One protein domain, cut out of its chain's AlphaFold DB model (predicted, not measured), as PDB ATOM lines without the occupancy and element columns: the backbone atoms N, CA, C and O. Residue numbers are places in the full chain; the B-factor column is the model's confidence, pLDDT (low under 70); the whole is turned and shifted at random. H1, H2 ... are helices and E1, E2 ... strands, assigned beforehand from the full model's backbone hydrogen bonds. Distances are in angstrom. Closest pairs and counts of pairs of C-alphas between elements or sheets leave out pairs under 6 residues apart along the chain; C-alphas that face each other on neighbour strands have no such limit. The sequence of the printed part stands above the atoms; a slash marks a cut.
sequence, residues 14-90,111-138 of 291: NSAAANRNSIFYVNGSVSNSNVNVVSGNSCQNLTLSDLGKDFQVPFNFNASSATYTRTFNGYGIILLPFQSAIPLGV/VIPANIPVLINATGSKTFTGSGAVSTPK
ATOM      1  N   ASN A  14      15.819  22.383  -6.520       74.81
ATOM      2  CA  ASN A  14      16.014  21.149  -5.756       74.81
ATOM      3  C   ASN A  14      15.475  19.924  -6.502       74.81
ATOM      4  O   ASN A  14      16.146  18.895  -6.564       74.81
ATOM      5  N   SER A  15      14.284  20.031  -7.097       70.56
ATOM      6  CA  SER A  15      13.659  18.941  -7.856       70.56
ATOM      7  C   SER A  15      14.436  18.606  -9.134       70.56
ATOM      8  O   SER A  15      14.547  17.434  -9.486       70.56
ATOM      9  N   ALA A  16      15.024  19.615  -9.783       66.38
ATOM     10  CA  ALA A  16      15.889  19.456 -10.952       66.38
ATOM     11  C   ALA A  16      17.293  18.933 -10.586       66.38
ATOM     12  O   ALA A  16      17.957  18.278 -11.393       66.38
ATOM     13  N   ALA A  17      17.767  19.199  -9.366       69.12
ATOM     14  CA  ALA A  17      19.072  18.746  -8.895       69.12
ATOM     15  C   ALA A  17      19.053  17.361  -8.234       69.12
ATOM     16  O   ALA A  17      20.108  16.718  -8.195       69.12
ATOM     17  N   ALA A  18      17.895  16.895  -7.760       76.56
ATOM     18  CA  ALA A  18      17.738  15.610  -7.089       76.56
ATOM     19  C   ALA A  18      18.121  14.439  -8.007       76.56
ATOM     20  O   ALA A  18      17.480  14.184  -9.027       76.56
ATOM     21  N   ASN A  19      19.155  13.685  -7.627       80.94
ATOM     22  CA  ASN A  19      19.440  12.414  -8.279       80.94
ATOM     23  C   ASN A  19      18.484  11.344  -7.738       80.94
ATOM     24  O   ASN A  19      18.681  10.809  -6.648       80.94
ATOM     25  N   ARG A  20      17.457  11.012  -8.525       86.00
ATOM     26  CA  ARG A  20      16.485   9.956  -8.194       86.00
ATOM     27  C   ARG A  20      17.094   8.548  -8.142       86.00
ATOM     28  O   ARG A  20      16.455   7.645  -7.622       86.00
ATOM     29  N   ASN A  21      18.322   8.385  -8.631       93.75
ATOM     30  CA  ASN A  21      19.074   7.132  -8.614       93.75
ATOM     31  C   ASN A  21      20.098   7.068  -7.466       93.75
ATOM     32  O   ASN A  21      20.857   6.107  -7.385       93.75
ATOM     33  N   SER A  22      20.157   8.071  -6.579       92.06
ATOM     34  CA  SER A  22      21.073   8.051  -5.431       92.06
ATOM     35  C   SER A  22      20.838   6.838  -4.538       92.06
ATOM     36  O   SER A  22      19.691   6.516  -4.231       92.06
ATOM     37  N   ILE A  23      21.934   6.236  -4.072       93.31
ATOM     38  CA  ILE A  23      21.942   5.169  -3.069       93.31
ATOM     39  C   ILE A  23      22.569   5.673  -1.773       93.31
ATOM     40  O   ILE A  23      23.564   6.399  -1.794       93.31
ATOM     41  N   PHE A  24      22.023   5.221  -0.649       93.62
ATOM     42  CA  PHE A  24      22.557   5.464   0.685       93.62
ATOM     43  C   PHE A  24      22.997   4.148   1.319       93.62
ATOM     44  O   PHE A  24      22.290   3.148   1.225       93.62
ATOM     45  N   TYR A  25      24.143   4.157   1.994       93.88
ATOM     46  CA  TYR A  25      24.657   2.993   2.710       93.88
ATOM     47  C   TYR A  25      24.503   3.201   4.212       93.88
ATOM     48  O   TYR A  25      24.875   4.250   4.741       93.88
ATOM     49  N   VAL A  26      23.971   2.193   4.895       94.81
ATOM     50  CA  VAL A  26      23.865   2.139   6.356       94.81
ATOM     51  C   VAL A  26      24.528   0.871   6.885       94.81
ATOM     52  O   VAL A  26      24.805  -0.074   6.142       94.81
ATOM     53  N   ASN A  27      24.800   0.852   8.189       93.19
ATOM     54  CA  ASN A  27      25.362  -0.323   8.845       93.19
ATOM     55  C   ASN A  27      24.433  -1.539   8.665       93.19
ATOM     56  O   ASN A  27      23.222  -1.405   8.819       93.19
ATOM     57  N   GLY A  28      25.002  -2.714   8.381       90.44
ATOM     58  CA  GLY A  28      24.257  -3.955   8.134       90.44
ATOM     59  C   GLY A  28      23.394  -4.455   9.296       90.44
ATOM     60  O   GLY A  28      22.522  -5.289   9.082       90.44
ATOM     61  N   SER A  29      23.599  -3.948  10.516       91.69
ATOM     62  CA  SER A  29      22.716  -4.225  11.657       91.69
ATOM     63  C   SER A  29      21.396  -3.446  11.614       91.69
ATOM     64  O   SER A  29      20.468  -3.765  12.358       91.69
ATOM     65  N   VAL A  30      21.286  -2.427  10.756       91.69
ATOM     66  CA  VAL A  30      20.091  -1.591  10.633       91.69
ATOM     67  C   VAL A  30      19.078  -2.292   9.736       91.69
ATOM     68  O   VAL A  30      19.268  -2.398   8.523       91.69
ATOM     69  N   SER A  31      17.966  -2.742  10.316       88.38
ATOM     70  CA  SER A  31      16.812  -3.173   9.525       88.38
ATOM     71  C   SER A  31      16.175  -1.959   8.855       88.38
ATOM     72  O   SER A  31      15.873  -0.963   9.511       88.38
ATOM     73  N   ASN A  32      15.999  -2.022   7.538       88.69
ATOM     74  CA  ASN A  32      15.478  -0.911   6.760       88.69
ATOM     75  C   ASN A  32      14.749  -1.405   5.502       88.69
ATOM     76  O   ASN A  32      15.216  -2.322   4.827       88.69
ATOM     77  N   SER A  33      13.651  -0.731   5.156       91.06
ATOM     78  CA  SER A  33      12.879  -0.938   3.924       91.06
ATOM     79  C   SER A  33      12.786   0.311   3.036       91.06
ATOM     80  O   SER A  33      12.125   0.269   1.996       91.06
ATOM     81  N   ASN A  34      13.456   1.410   3.407       93.69
ATOM     82  CA  ASN A  34      13.469   2.639   2.617       93.69
ATOM     83  C   ASN A  34      14.068   2.411   1.224       93.69
ATOM     84  O   ASN A  34      15.001   1.623   1.049       93.69
ATOM     85  N   VAL A  35      13.538   3.150   0.249       94.25
ATOM     86  CA  VAL A  35      13.958   3.100  -1.155       94.25
ATOM     87  C   VAL A  35      15.416   3.537  -1.301       94.25
ATOM     88  O   VAL A  35      15.826   4.541  -0.722       94.25
ATOM     89  N   ASN A  36      16.183   2.791  -2.096       95.19
ATOM     90  CA  ASN A  36      17.593   3.029  -2.418       95.19
ATOM     91  C   ASN A  36      18.525   3.098  -1.200       95.19
ATOM     92  O   ASN A  36      19.589   3.717  -1.251       95.19
ATOM     93  N   VAL A  37      18.154   2.448  -0.100       96.00
ATOM     94  CA  VAL A  37      19.021   2.315   1.071       96.00
ATOM     95  C   VAL A  37      19.537   0.882   1.146       96.00
ATOM     96  O   VAL A  37      18.763  -0.077   1.181       96.00
ATOM     97  N   VAL A  38      20.859   0.745   1.169       96.50
ATOM     98  CA  VAL A  38      21.580  -0.522   1.286       96.50
ATOM     99  C   VAL A  38      22.035  -0.684   2.735       96.50
ATOM    100  O   VAL A  38      22.791   0.139   3.249       96.50
ATOM    101  N   SER A  39      21.580  -1.747   3.394       95.62
ATOM    102  CA  SER A  39      22.034  -2.158   4.723       95.62
ATOM    103  C   SER A  39      22.985  -3.342   4.582       95.62
ATOM    104  O   SER A  39      22.586  -4.427   4.147       95.62
ATOM    105  N   GLY A  40      24.269  -3.120   4.873       93.19
ATOM    106  CA  GLY A  40      25.320  -4.089   4.559       93.19
ATOM    107  C   GLY A  40      25.382  -4.340   3.051       93.19
ATOM    108  O   GLY A  40      25.752  -3.444   2.300       93.19
ATOM    109  N   ASN A  41      24.956  -5.530   2.613       94.50
ATOM    110  CA  ASN A  41      24.893  -5.915   1.196       94.50
ATOM    111  C   ASN A  41      23.452  -6.154   0.709       94.50
ATOM    112  O   ASN A  41      23.256  -6.801  -0.319       94.50
ATOM    113  N   SER A  42      22.444  -5.681   1.445       95.38
ATOM    114  CA  SER A  42      21.030  -5.911   1.137       95.38
ATOM    115  C   SER A  42      20.291  -4.596   0.921       95.38
ATOM    116  O   SER A  42      20.353  -3.693   1.753       95.38
ATOM    117  N   CYS A  43      19.528  -4.509  -0.159       96.50
ATOM    118  CA  CYS A  43      18.591  -3.428  -0.431       96.50
ATOM    119  C   CYS A  43      17.192  -4.022  -0.578       96.50
ATOM    120  O   CYS A  43      16.982  -4.916  -1.392       96.50
ATOM    121  N   GLN A  44      16.215  -3.555   0.197       96.25
ATOM    122  CA  GLN A  44      14.861  -4.104   0.061       96.25
ATOM    123  C   GLN A  44      14.168  -3.586  -1.199       96.25
ATOM    124  O   GLN A  44      13.560  -4.365  -1.927       96.25
ATOM    125  N   ASN A  45      14.300  -2.285  -1.468       96.44
ATOM    126  CA  ASN A  45      13.622  -1.607  -2.565       96.44
ATOM    127  C   ASN A  45      14.611  -0.714  -3.320       96.44
ATOM    128  O   ASN A  45      14.952   0.369  -2.847       96.44
ATOM    129  N   LEU A  46      15.055  -1.156  -4.493       97.50
ATOM    130  CA  LEU A  46      15.824  -0.351  -5.436       97.50
ATOM    131  C   LEU A  46      14.876   0.232  -6.494       97.50
ATOM    132  O   LEU A  46      14.201  -0.506  -7.209       97.50
ATOM    133  N   THR A  47      14.851   1.553  -6.621       97.25
ATOM    134  CA  THR A  47      14.042   2.285  -7.599       97.25
ATOM    135  C   THR A  47      14.927   3.239  -8.381       97.25
ATOM    136  O   THR A  47      15.496   4.179  -7.825       97.25
ATOM    137  N   LEU A  48      15.014   3.000  -9.686       97.62
ATOM    138  CA  LEU A  48      15.821   3.757 -10.635       97.62
ATOM    139  C   LEU A  48      14.943   4.336 -11.752       97.62
ATOM    140  O   LEU A  48      13.848   3.844 -12.038       97.62
ATOM    141  N   SER A  49      15.423   5.386 -12.411       95.31
ATOM    142  CA  SER A  49      14.725   6.020 -13.529       95.31
ATOM    143  C   SER A  49      15.678   6.722 -14.495       95.31
ATOM    144  O   SER A  49      16.744   7.208 -14.109       95.31
ATOM    145  N   ASP A  50      15.258   6.815 -15.757       90.50
ATOM    146  CA  ASP A  50      15.858   7.676 -16.786       90.50
ATOM    147  C   ASP A  50      15.828   9.173 -16.441       90.50
ATOM    148  O   ASP A  50      16.645   9.930 -16.954       90.50
ATOM    149  N   LEU A  51      14.915   9.594 -15.562       88.38
ATOM    150  CA  LEU A  51      14.833  10.959 -15.037       88.38
ATOM    151  C   LEU A  51      15.723  11.187 -13.807       88.38
ATOM    152  O   LEU A  51      15.638  12.249 -13.181       88.38
ATOM    153  N   GLY A  52      16.492  10.184 -13.382       84.69
ATOM    154  CA  GLY A  52      17.574  10.370 -12.422       84.69
ATOM    155  C   GLY A  52      18.884  10.751 -13.118       84.69
ATOM    156  O   GLY A  52      18.922  10.983 -14.324       84.69
ATOM    157  N   LYS A  53      19.966  10.849 -12.345       88.94
ATOM    158  CA  LYS A  53      21.318  11.110 -12.862       88.94
ATOM    159  C   LYS A  53      22.122   9.806 -12.868       88.94
ATOM    160  O   LYS A  53      21.552   8.724 -12.715       88.94
ATOM    161  N   ASP A  54      23.435   9.933 -13.011       93.44
ATOM    162  CA  ASP A  54      24.394   8.834 -12.958       93.44
ATOM    163  C   ASP A  54      24.138   7.875 -11.789       93.44
ATOM    164  O   ASP A  54      23.725   8.271 -10.692       93.44
ATOM    165  N   PHE A  55      24.414   6.600 -12.040       95.38
ATOM    166  CA  PHE A  55      24.190   5.515 -11.103       95.38
ATOM    167  C   PHE A  55      25.406   4.607 -11.043       95.38
ATOM    168  O   PHE A  55      25.580   3.751 -11.898       95.38
ATOM    169  N   GLN A  56      26.240   4.754 -10.022       92.69
ATOM    170  CA  GLN A  56      27.350   3.840  -9.781       92.69
ATOM    171  C   GLN A  56      27.330   3.365  -8.341       92.69
ATOM    172  O   GLN A  56      27.095   4.143  -7.416       92.69
ATOM    173  N   VAL A  57      27.595   2.076  -8.162       92.88
ATOM    174  CA  VAL A  57      27.670   1.452  -6.848       92.88
ATOM    175  C   VAL A  57      29.142   1.200  -6.512       92.88
ATOM    176  O   VAL A  57      29.848   0.578  -7.306       92.88
ATOM    177  N   PRO A  58      29.647   1.683  -5.362       90.94
ATOM    178  CA  PRO A  58      31.004   1.362  -4.920       90.94
ATOM    179  C   PRO A  58      31.157  -0.121  -4.561       90.94
ATOM    180  O   PRO A  58      32.241  -0.681  -4.720       90.94
ATOM    181  N   PHE A  59      30.073  -0.757  -4.108       91.50
ATOM    182  CA  PHE A  59      30.032  -2.162  -3.724       91.50
ATOM    183  C   PHE A  59      28.785  -2.820  -4.305       91.50
ATOM    184  O   PHE A  59      27.703  -2.230  -4.305       91.50
ATOM    185  N   ASN A  60      28.934  -4.053  -4.781       95.56
ATOM    186  CA  ASN A  60      27.797  -4.843  -5.235       95.56
ATOM    187  C   ASN A  60      26.907  -5.207  -4.040       95.56
ATOM    188  O   ASN A  60      27.403  -5.493  -2.949       95.56
ATOM    189  N   PHE A  61      25.599  -5.256  -4.262       97.12
ATOM    190  CA  PHE A  61      24.616  -5.650  -3.252       97.12
ATOM    191  C   PHE A  61      23.521  -6.513  -3.881       97.12
ATOM    192  O   PHE A  61      23.493  -6.715  -5.095       97.12
ATOM    193  N   ASN A  62      22.625  -7.052  -3.061       97.44
ATOM    194  CA  ASN A  62      21.453  -7.791  -3.508       97.44
ATOM    195  C   ASN A  62      20.186  -6.966  -3.256       97.44
ATOM    196  O   ASN A  62      20.015  -6.423  -2.164       97.44
ATOM    197  N   ALA A  63      19.324  -6.853  -4.263       97.62
ATOM    198  CA  ALA A  63      18.033  -6.199  -4.156       97.62
ATOM    199  C   ALA A  63      16.903  -7.234  -4.068       97.62
ATOM    200  O   ALA A  63      16.726  -8.031  -4.991       97.62
ATOM    201  N   SER A  64      16.094  -7.181  -3.008       96.56
ATOM    202  CA  SER A  64      14.874  -8.000  -2.907       96.56
ATOM    203  C   SER A  64      13.857  -7.610  -3.984       96.56
ATOM    204  O   SER A  64      13.197  -8.469  -4.564       96.56
ATOM    205  N   SER A  65      13.770  -6.312  -4.275       96.94
ATOM    206  CA  SER A  65      12.998  -5.727  -5.367       96.94
ATOM    207  C   SER A  65      13.824  -4.634  -6.038       96.94
ATOM    208  O   SER A  65      14.379  -3.767  -5.360       96.94
ATOM    209  N   ALA A  66      13.913  -4.676  -7.364       98.00
ATOM    210  CA  ALA A  66      14.592  -3.680  -8.174       98.00
ATOM    211  C   ALA A  66      13.707  -3.237  -9.338       98.00
ATOM    212  O   ALA A  66      13.160  -4.064 -10.069       98.00
ATOM    213  N   THR A  67      13.590  -1.925  -9.523       98.25
ATOM    214  CA  THR A  67      12.813  -1.328 -10.605       98.25
ATOM    215  C   THR A  67      13.615  -0.278 -11.357       98.25
ATOM    216  O   THR A  67      14.404   0.464 -10.774       98.25
ATOM    217  N   TYR A  68      13.406  -0.211 -12.668       98.31
ATOM    218  CA  TYR A  68      13.877   0.879 -13.518       98.31
ATOM    219  C   TYR A  68      12.725   1.362 -14.393       98.31
ATOM    220  O   TYR A  68      12.144   0.570 -15.136       98.31
ATOM    221  N   THR A  69      12.393   2.649 -14.320       97.06
ATOM    222  CA  THR A  69      11.315   3.244 -15.122       97.06
ATOM    223  C   THR A  69      11.875   4.200 -16.163       97.06
ATOM    224  O   THR A  69      12.674   5.079 -15.836       97.06
ATOM    225  N   ARG A  70      11.422   4.049 -17.410       95.50
ATOM    226  CA  ARG A  70      11.756   4.943 -18.521       95.50
ATOM    227  C   ARG A  70      10.569   5.151 -19.448       95.50
ATOM    228  O   ARG A  70       9.804   4.218 -19.696       95.50
ATOM    229  N   THR A  71      10.443   6.358 -19.997       94.81
ATOM    230  CA  THR A  71       9.472   6.638 -21.064       94.81
ATOM    231  C   THR A  71      10.098   6.395 -22.433       94.81
ATOM    232  O   THR A  71      11.173   6.912 -22.738       94.81
ATOM    233  N   PHE A  72       9.422   5.604 -23.267       92.81
ATOM    234  CA  PHE A  72       9.855   5.284 -24.626       92.81
ATOM    235  C   PHE A  72       8.935   5.917 -25.668       92.81
ATOM    236  O   PHE A  72       7.729   6.060 -25.463       92.81
ATOM    237  N   ASN A  73       9.517   6.252 -26.815       90.75
ATOM    238  CA  ASN A  73       8.809   6.667 -28.021       90.75
ATOM    239  C   ASN A  73       9.430   5.947 -29.228       90.75
ATOM    240  O   ASN A  73      10.091   6.559 -30.063       90.75
ATOM    241  N   GLY A  74       9.308   4.618 -29.247       91.88
ATOM    242  CA  GLY A  74       9.964   3.741 -30.212       91.88
ATOM    243  C   GLY A  74      11.225   3.093 -29.643       91.88
ATOM    244  O   GLY A  74      11.224   2.572 -28.523       91.88
ATOM    245  N   TYR A  75      12.297   3.097 -30.434       95.38
ATOM    246  CA  TYR A  75      13.525   2.383 -30.105       95.38
ATOM    247  C   TYR A  75      14.399   3.129 -29.090       95.38
ATOM    248  O   TYR A  75      14.641   4.328 -29.214       95.38
ATOM    249  N   GLY A  76      14.939   2.402 -28.116       96.44
ATOM    250  CA  GLY A  76      15.897   2.927 -27.148       96.44
ATOM    251  C   GLY A  76      16.798   1.833 -26.594       96.44
ATOM    252  O   GLY A  76      16.372   0.695 -26.443       96.44
ATOM    253  N   ILE A  77      18.043   2.171 -26.269       97.62
ATOM    254  CA  ILE A  77      18.950   1.244 -25.579       97.62
ATOM    255  C   ILE A  77      18.699   1.341 -24.082       97.62
ATOM    256  O   ILE A  77      18.607   2.455 -23.557       97.62
ATOM    257  N   ILE A  78      18.637   0.195 -23.406       97.50
ATOM    258  CA  ILE A  78      18.715   0.122 -21.947       97.50
ATOM    259  C   ILE A  78      19.926  -0.698 -21.509       97.50
ATOM    260  O   ILE A  78      20.312  -1.659 -22.172       97.50
ATOM    261  N   LEU A  79      20.474  -0.340 -20.356       97.81
ATOM    262  CA  LEU A  79      21.478  -1.092 -19.619       97.81
ATOM    263  C   LEU A  79      21.025  -1.158 -18.161       97.81
ATOM    264  O   LEU A  79      21.041  -0.142 -17.470       97.81
ATOM    265  N   LEU A  80      20.620  -2.332 -17.679       97.88
ATOM    266  CA  LEU A  80      20.110  -2.498 -16.314       97.88
ATOM    267  C   LEU A  80      21.196  -3.059 -15.389       97.88
ATOM    268  O   LEU A  80      21.882  -3.993 -15.789       97.88
ATOM    269  N   PRO A  81      21.373  -2.539 -14.161       97.94
ATOM    270  CA  PRO A  81      22.376  -3.049 -13.215       97.94
ATOM    271  C   PRO A  81      21.955  -4.358 -12.530       97.94
ATOM    272  O   PRO A  81      22.699  -4.896 -11.714       97.94
ATOM    273  N   PHE A  82      20.763  -4.859 -12.862       97.44
ATOM    274  CA  PHE A  82      20.143  -6.082 -12.365       97.44
ATOM    275  C   PHE A  82      19.419  -6.803 -13.509       97.44
ATOM    276  O   PHE A  82      19.123  -6.208 -14.548       97.44
ATOM    277  N   GLN A  83      19.116  -8.085 -13.313       95.62
ATOM    278  CA  GLN A  83      18.336  -8.875 -14.262       95.62
ATOM    279  C   GLN A  83      16.851  -8.517 -14.155       95.62
ATOM    280  O   GLN A  83      16.298  -8.528 -13.058       95.62
ATOM    281  N   SER A  84      16.181  -8.273 -15.281       93.56
ATOM    282  CA  SER A  84      14.758  -7.910 -15.314       93.56
ATOM    283  C   SER A  84      13.960  -8.836 -16.217       93.56
ATOM    284  O   SER A  84      14.433  -9.231 -17.280       93.56
ATOM    285  N   ALA A  85      12.705  -9.103 -15.860       88.19
ATOM    286  CA  ALA A  85      11.738  -9.613 -16.830       88.19
ATOM    287  C   ALA A  85      11.416  -8.533 -17.881       88.19
ATOM    288  O   ALA A  85      11.511  -7.334 -17.592       88.19
ATOM    289  N   ILE A  86      11.029  -8.942 -19.091       90.44
ATOM    290  CA  ILE A  86      10.528  -8.021 -20.122       90.44
ATOM    291  C   ILE A  86       9.075  -7.631 -19.780       90.44
ATOM    292  O   ILE A  86       8.224  -8.517 -19.687       90.44
ATOM    293  N   PRO A  87       8.753  -6.333 -19.589       87.25
ATOM    294  CA  PRO A  87       7.391  -5.897 -19.272       87.25
ATOM    295  C   PRO A  87       6.412  -6.081 -20.440       87.25
ATOM    296  O   PRO A  87       6.802  -6.148 -21.605       87.25
ATOM    297  N   LEU A  88       5.109  -6.068 -20.151       80.88
ATOM    298  CA  LEU A  88       4.079  -6.120 -21.193       80.88
ATOM    299  C   LEU A  88       4.162  -4.920 -22.157       80.88
ATOM    300  O   LEU A  88       4.318  -3.756 -21.762       80.88
ATOM    301  N   GLY A  89       4.009  -5.209 -23.452       80.56
ATOM    302  CA  GLY A  89       4.100  -4.205 -24.515       80.56
ATOM    303  C   GLY A  89       5.514  -3.648 -24.709       80.56
ATOM    304  O   GLY A  89       5.659  -2.484 -25.079       80.56
ATOM    305  N   VAL A  90       6.532  -4.452 -24.398       88.12
ATOM    306  CA  VAL A  90       7.949  -4.171 -24.643       88.12
ATOM    307  C   VAL A  90       8.517  -5.312 -25.476       88.12
ATOM    308  O   VAL A  90       8.373  -6.476 -25.107       88.12
ATOM    309  N   VAL A 111      13.792 -12.449 -20.542       86.81
ATOM    310  CA  VAL A 111      14.650 -11.891 -19.488       86.81
ATOM    311  C   VAL A 111      15.752 -11.024 -20.091       86.81
ATOM    312  O   VAL A 111      16.518 -11.465 -20.940       86.81
ATOM    313  N   ILE A 112      15.872  -9.799 -19.588       92.94
ATOM    314  CA  ILE A 112      16.977  -8.881 -19.866       92.94
ATOM    315  C   ILE A 112      18.092  -9.155 -18.846       92.94
ATOM    316  O   ILE A 112      17.859  -8.985 -17.643       92.94
ATOM    317  N   PRO A 113      19.290  -9.575 -19.288       91.50
ATOM    318  CA  PRO A 113      20.415  -9.799 -18.387       91.50
ATOM    319  C   PRO A 113      20.934  -8.495 -17.765       91.50
ATOM    320  O   PRO A 113      20.886  -7.430 -18.382       91.50
ATOM    321  N   ALA A 114      21.491  -8.594 -16.556       93.69
ATOM    322  CA  ALA A 114      22.188  -7.477 -15.923       93.69
ATOM    323  C   ALA A 114      23.445  -7.091 -16.716       93.69
ATOM    324  O   ALA A 114      24.163  -7.960 -17.210       93.69
ATOM    325  N   ASN A 115      23.754  -5.797 -16.769       95.62
ATOM    326  CA  ASN A 115      24.950  -5.219 -17.386       95.62
ATOM    327  C   ASN A 115      25.137  -5.540 -18.879       95.62
ATOM    328  O   ASN A 115      26.248  -5.437 -19.392       95.62
ATOM    329  N   ILE A 116      24.069  -5.907 -19.588       95.00
ATOM    330  CA  ILE A 116      24.098  -6.121 -21.035       95.00
ATOM    331  C   ILE A 116      23.237  -5.042 -21.702       95.00
ATOM    332  O   ILE A 116      22.037  -4.981 -21.427       95.00
ATOM    333  N   PRO A 117      23.815  -4.172 -22.557       96.62
ATOM    334  CA  PRO A 117      23.033  -3.241 -23.357       96.62
ATOM    335  C   PRO A 117      22.093  -3.999 -24.299       96.62
ATOM    336  O   PRO A 117      22.540  -4.820 -25.099       96.62
ATOM    337  N   VAL A 118      20.799  -3.695 -24.245       96.31
ATOM    338  CA  VAL A 118      19.790  -4.286 -25.136       96.31
ATOM    339  C   VAL A 118      18.966  -3.197 -25.804       96.31
ATOM    340  O   VAL A 118      18.759  -2.115 -25.246       96.31
ATOM    341  N   LEU A 119      18.491  -3.479 -27.013       97.12
ATOM    342  CA  LEU A 119      17.579  -2.597 -27.725       97.12
ATOM    343  C   LEU A 119      16.150  -2.893 -27.286       97.12
ATOM    344  O   LEU A 119      15.712  -4.038 -27.323       97.12
ATOM    345  N   ILE A 120      15.408  -1.852 -26.949       96.19
ATOM    346  CA  ILE A 120      13.996  -1.909 -26.602       96.19
ATOM    347  C   ILE A 120      13.186  -1.200 -27.672       96.19
ATOM    348  O   ILE A 120      13.560  -0.111 -28.091       96.19
ATOM    349  N   ASN A 121      12.059  -1.787 -28.067       92.50
ATOM    350  CA  ASN A 121      10.982  -1.093 -28.760       92.50
ATOM    351  C   ASN A 121       9.752  -1.042 -27.853       92.50
ATOM    352  O   ASN A 121       9.213  -2.086 -27.474       92.50
ATOM    353  N   ALA A 122       9.326   0.164 -27.492       90.62
ATOM    354  CA  ALA A 122       8.151   0.386 -26.662       90.62
ATOM    355  C   ALA A 122       7.619   1.813 -26.838       90.62
ATOM    356  O   ALA A 122       8.299   2.701 -27.351       90.62
ATOM    357  N   THR A 123       6.406   2.055 -26.354       91.69
ATOM    358  CA  THR A 123       5.823   3.397 -26.252       91.69
ATOM    359  C   THR A 123       5.271   3.638 -24.851       91.69
ATOM    360  O   THR A 123       4.784   2.717 -24.189       91.69
ATOM    361  N   GLY A 124       5.359   4.884 -24.390       92.00
ATOM    362  CA  GLY A 124       4.909   5.294 -23.063       92.00
ATOM    363  C   GLY A 124       5.875   4.906 -21.941       92.00
ATOM    364  O   GLY A 124       6.997   4.454 -22.179       92.00
ATOM    365  N   SER A 125       5.436   5.121 -20.702       95.62
ATOM    366  CA  SER A 125       6.212   4.781 -19.506       95.62
ATOM    367  C   SER A 125       6.235   3.267 -19.289       95.62
ATOM    368  O   SER A 125       5.183   2.623 -19.263       95.62
ATOM    369  N   LYS A 126       7.434   2.695 -19.149       96.19
ATOM    370  CA  LYS A 126       7.664   1.265 -18.914       96.19
ATOM    371  C   LYS A 126       8.523   1.069 -17.673       96.19
ATOM    372  O   LYS A 126       9.555   1.722 -17.527       96.19
ATOM    373  N   THR A 127       8.115   0.127 -16.825       96.75
ATOM    374  CA  THR A 127       8.838  -0.254 -15.607       96.75
ATOM    375  C   THR A 127       9.382  -1.668 -15.748       96.75
ATOM    376  O   THR A 127       8.628  -2.633 -15.848       96.75
ATOM    377  N   PHE A 128      10.704  -1.776 -15.746       97.31
ATOM    378  CA  PHE A 128      11.459  -3.020 -15.698       97.31
ATOM    379  C   PHE A 128      11.571  -3.450 -14.241       97.31
ATOM    380  O   PHE A 128      11.956  -2.634 -13.409       97.31
ATOM    381  N   THR A 129      11.200  -4.693 -13.934       96.62
ATOM    382  CA  THR A 129      11.176  -5.221 -12.564       96.62
ATOM    383  C   THR A 129      12.024  -6.482 -12.476       96.62
ATOM    384  O   THR A 129      11.936  -7.369 -13.330       96.62
ATOM    385  N   GLY A 130      12.833  -6.559 -11.427       95.50
ATOM    386  CA  GLY A 130      13.737  -7.663 -11.157       95.50
ATOM    387  C   GLY A 130      14.112  -7.764  -9.685       95.50
ATOM    388  O   GLY A 130      13.564  -7.069  -8.831       95.50
ATOM    389  N   SER A 131      15.057  -8.648  -9.397       95.69
ATOM    390  CA  SER A 131      15.628  -8.861  -8.069       95.69
ATOM    391  C   SER A 131      17.000  -9.531  -8.194       95.69
ATOM    392  O   SER A 131      17.425  -9.917  -9.287       95.69
ATOM    393  N   GLY A 132      17.708  -9.668  -7.076       96.25
ATOM    394  CA  GLY A 132      18.998 -10.341  -7.008       96.25
ATOM    395  C   GLY A 132      20.182  -9.381  -7.080       96.25
ATOM    396  O   GLY A 132      20.138  -8.275  -6.546       96.25
ATOM    397  N   ALA A 133      21.281  -9.832  -7.681       97.31
ATOM    398  CA  ALA A 133      22.537  -9.092  -7.678       97.31
ATOM    399  C   ALA A 133      22.440  -7.772  -8.461       97.31
ATOM    400  O   ALA A 133      21.977  -7.742  -9.602       97.31
ATOM    401  N   VAL A 134      22.947  -6.702  -7.849       98.00
ATOM    402  CA  VAL A 134      23.076  -5.364  -8.427       98.00
ATOM    403  C   VAL A 134      24.552  -5.001  -8.494       98.00
ATOM    404  O   VAL A 134      25.280  -5.116  -7.504       98.00
ATOM    405  N   SER A 135      25.004  -4.560  -9.664       96.88
ATOM    406  CA  SER A 135      26.391  -4.142  -9.887       96.88
ATOM    407  C   SER A 135      26.479  -3.077 -10.976       96.88
ATOM    408  O   SER A 135      25.581  -2.960 -11.804       96.88
ATOM    409  N   THR A 136      27.570  -2.309 -10.979       95.94
ATOM    410  CA  THR A 136      27.876  -1.338 -12.043       95.94
ATOM    411  C   THR A 136      29.338  -1.484 -12.481       95.94
ATOM    412  O   THR A 136      30.195  -0.711 -12.036       95.94
ATOM    413  N   PRO A 137      29.673  -2.502 -13.297       93.75
ATOM    414  CA  PRO A 137      31.022  -2.671 -13.827       93.75
ATOM    415  C   PRO A 137      31.494  -1.413 -14.568       93.75
ATOM    416  O   PRO A 137      30.715  -0.752 -15.251       93.75
ATOM    417  N   LYS A 138      32.782  -1.071 -14.436       84.50
ATOM    418  CA  LYS A 138      33.340   0.167 -15.011       84.50
ATOM    419  C   LYS A 138      33.485   0.126 -16.534       84.50
ATOM    420  O   LYS A 138      33.368   1.160 -17.177       84.50
TER     421      LYS A 138
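Overview. This is residues 14 to 90 and 111 to 138 of the 291 residues of the protein "Por_Secre_tail domain-containing protein" of uncultured organism (UniProt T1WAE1). Two long strands, E4 and E5, run side by side as a ribbon that folds back on itself; E3, E2 and E1 extend this twisted sheet beyond E4, and H1 lies off it. The printed part has 105 residues, with one named helix and five named strands along the chain as H1, E1, E2, E3, E4, E5; the mixed sheet has order E1 E2 E3 E4 E5, and the class is mostly strand, with 49 of the 53 residues in named elements held by strands. The whole is compact, radius of gyration of the C-alphas 13.8 A, spans 44 by 34 by 26 A.

Arrangement. E4, residues 61 to 78, bends by 161 degrees at residue 75; its antiparallel neighbour E5, residues 118 to 134, has N 128 2.8 A from O 68. E3, residues 42 to 49, is parallel to E4, N 46 to O 65 2.8 A. E2, residues 37 to 39, forms a hairpin with E3, N 39 to O 42 2.8 A. E1, residues 24 to 26, is parallel to E2, N 38 to O 24 2.8 A. H1, residues 14 to 17, is not on the sheet and is too short for O i to N i+4 pairs.

Along the chain. E4 measures 20.4 A, E3 19.9 A and E5 17.1 A from first to last C-alpha. H1 begins at C-alpha 14 (16.014, 21.149, -5.756); E5 ends at C-alpha 134 (23.076, -5.364, -8.427).

Size, cuts and confidence. Residues 91 to 110 are not printed, and C-alphas 90 and 111 are 11.4 A apart. The link E3 to E4 is long. Residues 16 to 17 have pLDDT under 70.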